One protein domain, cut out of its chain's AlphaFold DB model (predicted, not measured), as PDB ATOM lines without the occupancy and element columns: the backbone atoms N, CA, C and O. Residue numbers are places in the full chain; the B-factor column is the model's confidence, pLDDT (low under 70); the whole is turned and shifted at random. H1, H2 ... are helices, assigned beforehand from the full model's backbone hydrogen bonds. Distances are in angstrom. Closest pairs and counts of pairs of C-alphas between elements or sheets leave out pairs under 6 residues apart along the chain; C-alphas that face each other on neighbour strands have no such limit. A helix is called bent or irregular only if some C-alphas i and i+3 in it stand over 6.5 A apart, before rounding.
ATOM      1  N   ALA A 108     124.993  46.653  50.914       49.59
ATOM      2  CA  ALA A 108     124.712  45.365  51.576       49.59
ATOM      3  C   ALA A 108     124.664  44.104  50.675       49.59
ATOM      4  O   ALA A 108     124.393  43.021  51.181       49.59
ATOM      5  N   GLU A 109     125.012  44.201  49.390       51.47
ATOM      6  CA  GLU A 109     125.202  43.066  48.490       51.47
ATOM      7  C   GLU A 109     126.293  43.377  47.455       51.47
ATOM      8  O   GLU A 109     126.397  44.511  46.967       51.47
ATOM      9  N   PRO A 110     127.163  42.402  47.124       66.62
ATOM     10  CA  PRO A 110     128.200  42.620  46.132       66.62
ATOM     11  C   PRO A 110     127.552  42.944  44.775       66.62
ATOM     12  O   PRO A 110     126.542  42.337  44.421       66.62
ATOM     13  N   PRO A 111     128.124  43.859  43.970       68.00
ATOM     14  CA  PRO A 111     127.526  44.314  42.705       68.00
ATOM     15  C   PRO A 111     127.233  43.172  41.721       68.00
ATOM     16  O   PRO A 111     126.298  43.244  40.927       68.00
ATOM     17  N   TRP A 112     127.990  42.078  41.814       73.31
ATOM     18  CA  TRP A 112     127.727  40.840  41.087       73.31
ATOM     19  C   TRP A 112     126.383  40.193  41.464       73.31
ATOM     20  O   TRP A 112     125.649  39.735  40.594       73.31
ATOM     21  N   GLN A 113     126.016  40.205  42.745       77.25
ATOM     22  CA  GLN A 113     124.777  39.614  43.256       77.25
ATOM     23  C   GLN A 113     123.537  40.405  42.844       77.25
ATOM     24  O   GLN A 113     122.540  39.798  42.460       77.25
ATOM     25  N   ALA A 114     123.638  41.737  42.805       75.25
ATOM     26  CA  ALA A 114     122.608  42.595  42.221       75.25
ATOM     27  C   ALA A 114     122.431  42.347  40.708       75.25
ATOM     28  O   ALA A 114     121.314  42.347  40.196       75.25
ATOM     29  N   GLY A 115     123.523  42.083  39.982       79.25
ATOM     30  CA  GLY A 115     123.456  41.691  38.571       79.25
ATOM     31  C   GLY A 115     122.755  40.344  38.364       79.25
ATOM     32  O   GLY A 115     121.871  40.232  37.517       79.25
ATOM     33  N   MET A 116     123.096  39.336  39.173       81.44
ATOM     34  CA  MET A 116     122.458  38.015  39.118       81.44
ATOM     35  C   MET A 116     120.966  38.074  39.468       81.44
ATOM     36  O   MET A 116     120.158  37.424  38.806       81.44
ATOM     37  N   SER A 117     120.580  38.859  40.481       80.31
ATOM     38  CA  SER A 117     119.170  39.005  40.857       80.31
ATOM     39  C   SER A 117     118.354  39.684  39.756       80.31
ATOM     40  O   SER A 117     117.241  39.242  39.481       80.31
ATOM     41  N   LEU A 118     118.927  40.672  39.059       81.94
ATOM     42  CA  LEU A 118     118.297  41.311  37.905       81.94
ATOM     43  C   LEU A 118     118.140  40.347  36.718       81.94
ATOM     44  O   LEU A 118     117.067  40.287  36.126       81.94
ATOM     45  N   MET A 119     119.168  39.556  36.392       81.75
ATOM     46  CA  MET A 119     119.087  38.549  35.319       81.75
ATOM     47  C   MET A 119     118.043  37.471  35.625       81.75
ATOM     48  O   MET A 119     117.255  37.096  34.758       81.75
ATOM     49  N   LYS A 120     117.999  37.001  36.877       84.19
ATOM     50  CA  LYS A 120     116.996  36.038  37.339       84.19
ATOM     51  C   LYS A 120     115.578  36.617  37.293       84.19
ATOM     52  O   LYS A 120     114.636  35.880  37.008       84.19
ATOM     53  N   PHE A 121     115.436  37.910  37.582       81.56
ATOM     54  CA  PHE A 121     114.163  38.624  37.516       81.56
ATOM     55  C   PHE A 121     113.669  38.813  36.076       81.56
ATOM     56  O   PHE A 121     112.479  38.647  35.830       81.56
ATOM     57  N   ASP A 122     114.566  39.118  35.134       88.38
ATOM     58  CA  ASP A 122     114.227  39.244  33.712       88.38
ATOM     59  C   ASP A 122     113.690  37.923  33.140       88.38
ATOM     60  O   ASP A 122     112.606  37.883  32.555       88.38
ATOM     61  N   SER A 123     114.413  36.816  33.343       86.25
ATOM     62  CA  SER A 123     113.938  35.504  32.905       86.25
ATOM     63  C   SER A 123     114.607  34.330  33.626       86.25
ATOM     64  O   SER A 123     115.783  34.028  33.426       86.25
ATOM     65  N   LEU A 124     113.807  33.560  34.374       85.81
ATOM     66  CA  LEU A 124     114.266  32.335  35.047       85.81
ATOM     67  C   LEU A 124     114.863  31.315  34.064       85.81
ATOM     68  O   LEU A 124     115.928  30.769  34.318       85.81
ATOM     69  N   ALA A 125     114.239  31.121  32.899       87.00
ATOM     70  CA  ALA A 125     114.722  30.163  31.903       87.00
ATOM     71  C   ALA A 125     116.074  30.555  31.271       87.00
ATOM     72  O   ALA A 125     116.834  29.688  30.835       87.00
ATOM     73  N   SER A 126     116.394  31.852  31.172       86.44
ATOM     74  CA  SER A 126     117.720  32.278  30.706       86.44
ATOM     75  C   SER A 126     118.756  32.109  31.814       86.44
ATOM     76  O   SER A 126     119.841  31.589  31.553       86.44
ATOM     77  N   TRP A 127     118.379  32.444  33.049       89.62
ATOM     78  CA  TRP A 127     119.198  32.266  34.236       89.62
ATOM     79  C   TRP A 127     119.587  30.801  34.461       89.62
ATOM     80  O   TRP A 127     120.763  30.516  34.662       89.62
ATOM     81  N   ASP A 128     118.645  29.864  34.336       89.56
ATOM     82  CA  ASP A 128     118.913  28.433  34.524       89.56
ATOM     83  C   ASP A 128     119.938  27.902  33.512       89.56
ATOM     84  O   ASP A 128     120.791  27.089  33.861       89.56
ATOM     85  N   ARG A 129     119.932  28.412  32.269       89.00
ATOM     86  CA  ARG A 129     120.958  28.065  31.268       89.00
ATOM     87  C   ARG A 129     122.342  28.575  31.660       89.00
ATOM     88  O   ARG A 129     123.323  27.858  31.479       89.00
ATOM     89  N   VAL A 130     122.426  29.795  32.190       90.94
ATOM     90  CA  VAL A 130     123.693  30.375  32.665       90.94
ATOM     91  C   VAL A 130     124.197  29.617  33.892       90.94
ATOM     92  O   VAL A 130     125.364  29.237  33.929       90.94
ATOM     93  N   ALA A 131     123.319  29.329  34.853       90.44
ATOM     94  CA  ALA A 131     123.654  28.571  36.054       90.44
ATOM     95  C   ALA A 131     124.109  27.139  35.725       90.44
ATOM     96  O   ALA A 131     125.105  26.672  36.272       90.44
ATOM     97  N   ALA A 132     123.441  26.460  34.785       90.31
ATOM     98  CA  ALA A 132     123.847  25.134  34.323       90.31
ATOM     99  C   ALA A 132     125.214  25.159  33.615       90.31
ATOM    100  O   ALA A 132     126.033  24.260  33.818       90.31
ATOM    101  N   ALA A 133     125.489  26.190  32.809       90.25
ATOM    102  CA  ALA A 133     126.792  26.367  32.171       90.25
ATOM    103  C   ALA A 133     127.902  26.626  33.201       90.25
ATOM    104  O   ALA A 133     128.967  26.013  33.110       90.25
ATOM    105  N   ASP A 134     127.647  27.475  34.201       91.44
ATOM    106  CA  ASP A 134     128.585  27.725  35.299       91.44
ATOM    107  C   ASP A 134     128.869  26.438  36.081       91.44
ATOM    108  O   ASP A 134     130.027  26.058  36.252       91.44
ATOM    109  N   GLN A 135     127.829  25.684  36.446       91.38
ATOM    110  CA  GLN A 135     127.974  24.408  37.142       91.38
ATOM    111  C   GLN A 135     128.805  23.398  36.332       91.38
ATOM    112  O   GLN A 135     129.666  22.713  36.891       91.38
ATOM    113  N   LEU A 136     128.595  23.322  35.014       92.06
ATOM    114  CA  LEU A 136     129.359  22.451  34.123       92.06
ATOM    115  C   LEU A 136     130.836  22.864  34.040       92.06
ATOM    116  O   LEU A 136     131.717  22.000  34.095       92.06
ATOM    117  N   ILE A 137     131.121  24.165  33.936       92.19
ATOM    118  CA  ILE A 137     132.493  24.691  33.944       92.19
ATOM    119  C   ILE A 137     133.155  24.400  35.287       92.19
ATOM    120  O   ILE A 137     134.293  23.941  35.310       92.19
ATOM    121  N   GLN A 138     132.446  24.594  36.398       91.06
ATOM    122  CA  GLN A 138     132.987  24.367  37.734       91.06
ATOM    123  C   GLN A 138     133.288  22.891  37.997       91.06
ATOM    124  O   GLN A 138     134.356  22.569  38.527       91.06
ATOM    125  N   ALA A 139     132.418  21.985  37.546       92.06
ATOM    126  CA  ALA A 139     132.675  20.545  37.578       92.06
ATOM    127  C   ALA A 139     133.916  20.156  36.752       92.06
ATOM    128  O   ALA A 139     134.637  19.226  37.110       92.06
ATOM    129  N   ASN A 140     134.211  20.902  35.683       93.50
ATOM    130  CA  ASN A 140     135.330  20.658  34.770       93.50
ATOM    131  C   ASN A 140     136.474  21.671  34.911       93.50
ATOM    132  O   ASN A 140     137.317  21.770  34.017       93.50
ATOM    133  N   ARG A 141     136.542  22.410  36.027       93.44
ATOM    134  CA  ARG A 141     137.393  23.608  36.163       93.44
ATOM    135  C   ARG A 141     138.856  23.373  35.788       93.44
ATOM    136  O   ARG A 141     139.469  24.215  35.144       93.44
ATOM    137  N   ALA A 142     139.406  22.218  36.163       91.88
ATOM    138  CA  ALA A 142     140.805  21.885  35.921       91.88
ATOM    139  C   ALA A 142     141.072  21.620  34.432       91.88
ATOM    140  O   ALA A 142     142.057  22.107  33.883       91.88
ATOM    141  N   VAL A 143     140.165  20.892  33.772       93.50
ATOM    142  CA  VAL A 143     140.255  20.584  32.339       93.50
ATOM    143  C   VAL A 143     140.066  21.855  31.519       93.50
ATOM    144  O   VAL A 143     140.866  22.140  30.634       93.50
ATOM    145  N   VAL A 144     139.055  22.663  31.852       93.75
ATOM    146  CA  VAL A 144     138.774  23.926  31.158       93.75
ATOM    147  C   VAL A 144     139.938  24.907  31.309       93.75
ATOM    148  O   VAL A 144     140.359  25.485  30.310       93.75
ATOM    149  N   ALA A 145     140.510  25.054  32.508       94.00
ATOM    150  CA  ALA A 145     141.659  25.934  32.730       94.00
ATOM    151  C   ALA A 145     142.890  25.500  31.915       94.00
ATOM    152  O   ALA A 145     143.483  26.322  31.216       94.00
ATOM    153  N   ALA A 146     143.233  24.207  31.930       93.44
ATOM    154  CA  ALA A 146     144.348  23.679  31.141       93.44
ATOM    155  C   ALA A 146     144.128  23.876  29.631       93.44
ATOM    156  O   ALA A 146     145.053  24.207  28.890       93.44
ATOM    157  N   CYS A 147     142.887  23.724  29.172       93.44
ATOM    158  CA  CYS A 147     142.509  23.949  27.783       93.44
ATOM    159  C   CYS A 147     142.599  25.411  27.359       93.44
ATOM    160  O   CYS A 147     143.097  25.700  26.272       93.44
ATOM    161  N   GLN A 148     142.158  26.335  28.211       93.50
ATOM    162  CA  GLN A 148     142.311  27.769  27.972       93.50
ATOM    163  C   GLN A 148     143.790  28.163  27.923       93.50
ATOM    164  O   GLN A 148     144.194  28.923  27.045       93.50
ATOM    165  N   GLU A 149     144.617  27.599  28.804       93.81
ATOM    166  CA  GLU A 149     146.061  27.825  28.791       93.81
ATOM    167  C   GLU A 149     146.707  27.292  27.501       93.81
ATOM    168  O   GLU A 149     147.503  27.987  26.867       93.81
ATOM    169  N   ALA A 150     146.339  26.086  27.062       91.44
ATOM    170  CA  ALA A 150     146.821  25.509  25.808       91.44
ATOM    171  C   ALA A 150     146.366  26.317  24.578       91.44
ATOM    172  O   ALA A 150     147.159  26.546  23.660       91.44
ATOM    173  N   ALA A 151     145.120  26.800  24.565       93.00
ATOM    174  CA  ALA A 151     144.603  27.673  23.512       93.00
ATOM    175  C   ALA A 151     145.363  29.005  23.474       93.00
ATOM    176  O   ALA A 151     145.793  29.435  22.406       93.00
ATOM    177  N   GLY A 152     145.622  29.605  24.640       93.06
ATOM    178  CA  GLY A 152     146.417  30.826  24.760       93.06
ATOM    179  C   GLY A 152     147.860  30.655  24.278       93.06
ATOM    180  O   GLY A 152     148.382  31.525  23.586       93.06
ATOM    181  N   LYS A 153     148.495  29.513  24.573       92.25
ATOM    182  CA  LYS A 153     149.872  29.212  24.133       92.25
ATOM    183  C   LYS A 153     149.987  28.949  22.634       92.25
ATOM    184  O   LYS A 153     150.994  29.294  22.026       92.25
ATOM    185  N   THR A 154     148.990  28.295  22.045       90.81
ATOM    186  CA  THR A 154     149.022  27.895  20.629       90.81
ATOM    187  C   THR A 154     148.398  28.929  19.699       90.81
ATOM    188  O   THR A 154     148.642  28.872  18.493       90.81
ATOM    189  N   GLY A 155     147.582  29.846  20.236       91.44
ATOM    190  CA  GLY A 155     146.787  30.799  19.462       91.44
ATOM    191  C   GLY A 155     145.751  30.128  18.555       91.44
ATOM    192  O   GLY A 155     145.310  30.733  17.582       91.44
ATOM    193  N   LYS A 156     145.416  28.858  18.818       91.25
ATOM    194  CA  LYS A 156     144.520  28.033  18.001       91.25
ATOM    195  C   LYS A 156     143.449  27.401  18.874       91.25
ATOM    196  O   LYS A 156     143.727  27.011  20.010       91.25
ATOM    197  N   ASP A 157     142.270  27.212  18.294       89.75
ATOM    198  CA  ASP A 157     141.156  26.524  18.941       89.75
ATOM    199  C   ASP A 157     141.573  25.123  19.411       89.75
ATOM    200  O   ASP A 157     142.115  24.324  18.640       89.75
ATOM    201  N   GLN A 158     141.319  24.825  20.688       89.62
ATOM    202  CA  GLN A 158     141.615  23.528  21.296       89.62
ATOM    203  C   GLN A 158     140.335  22.712  21.459       89.62
ATOM    204  O   GLN A 158     139.316  23.214  21.933       89.62
TER     205      GLN A 158
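This is residues 108 to 158 of the 173 residues of an uncharacterized protein of Rhizobium sp. PP-F2F-G48 (UniProt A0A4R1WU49). Three helices are joined end to end in an open zigzag, with the longest, H2, in the middle, H1 turned off at one end of it and H3 at the other. H1 and H2 meet near their ends in a corner like a V, their lines at 47 degrees, H2 and H3 make a corner like an L, their lines at 80 degrees, and H1 and H3 are apart, with no core common to the three. The short tail after H3, residues 155 to 158, folds back toward that helix. The printed part has 51 residues with three named helices, in the order H1, H2, H3, and no named strand; the class is all helix. It is only just extended, close to loose, with a radius of gyration of the C-alphas of 15.0 A, and it is elongated, with spans of 40 by 25 by 19 A.

The longest helix is H2, residues 124 to 139. H1, residues 111 to 122, and H2 touch only at the corner by their link, through residues 119 to 120 of H1 and 126 to 127 of H2 alone. Their closest C-alphas are those of Lys 120 and Trp 127, 5.4 A apart. They run opposite ways at a steep tilt of 47 degrees. H3, residues 141 to 154, touches no helix. H3 and H2 are close but not clearly touching, and their closest C-alphas are those of Ile 137 and Val 144, 6.9 A apart. The lines of H2 and H3 are about perpendicular, at 80 degrees. H1 and H3 are apart. In H1 and H3 every O i to N i+4 pair is within hydrogen-bond range, and in H2 11 of 12 are.

H2 has 16 residues and measures 22.0 A from its first to its last C-alpha, from C-alpha 124 at (114.266, 32.335, 35.047) to C-alpha 139 at (132.675, 20.545, 37.578). H1, 12 residues and 16.8 A long, begins with C-alpha 111 at (127.526, 44.314, 42.705). H3, 14 residues and 19.9 A long, ends with C-alpha 154 at (149.022, 27.895, 20.629). No helix is bent.

The two C-alphas farthest apart are those of Ala 108 and Thr 154, at 43.1 A. The printed part has no cut, and both links, H1 to H2 and H2 to H3, are tight, with 1 residue each. Residues 108 to 115 stand free, of which 111 to 115 belong to H1, and so do residues 151 to 156, of which 151 to 154 belong to H3. The mean pLDDT of the printed part is 86.3, and residues 108 to 111 are under 70.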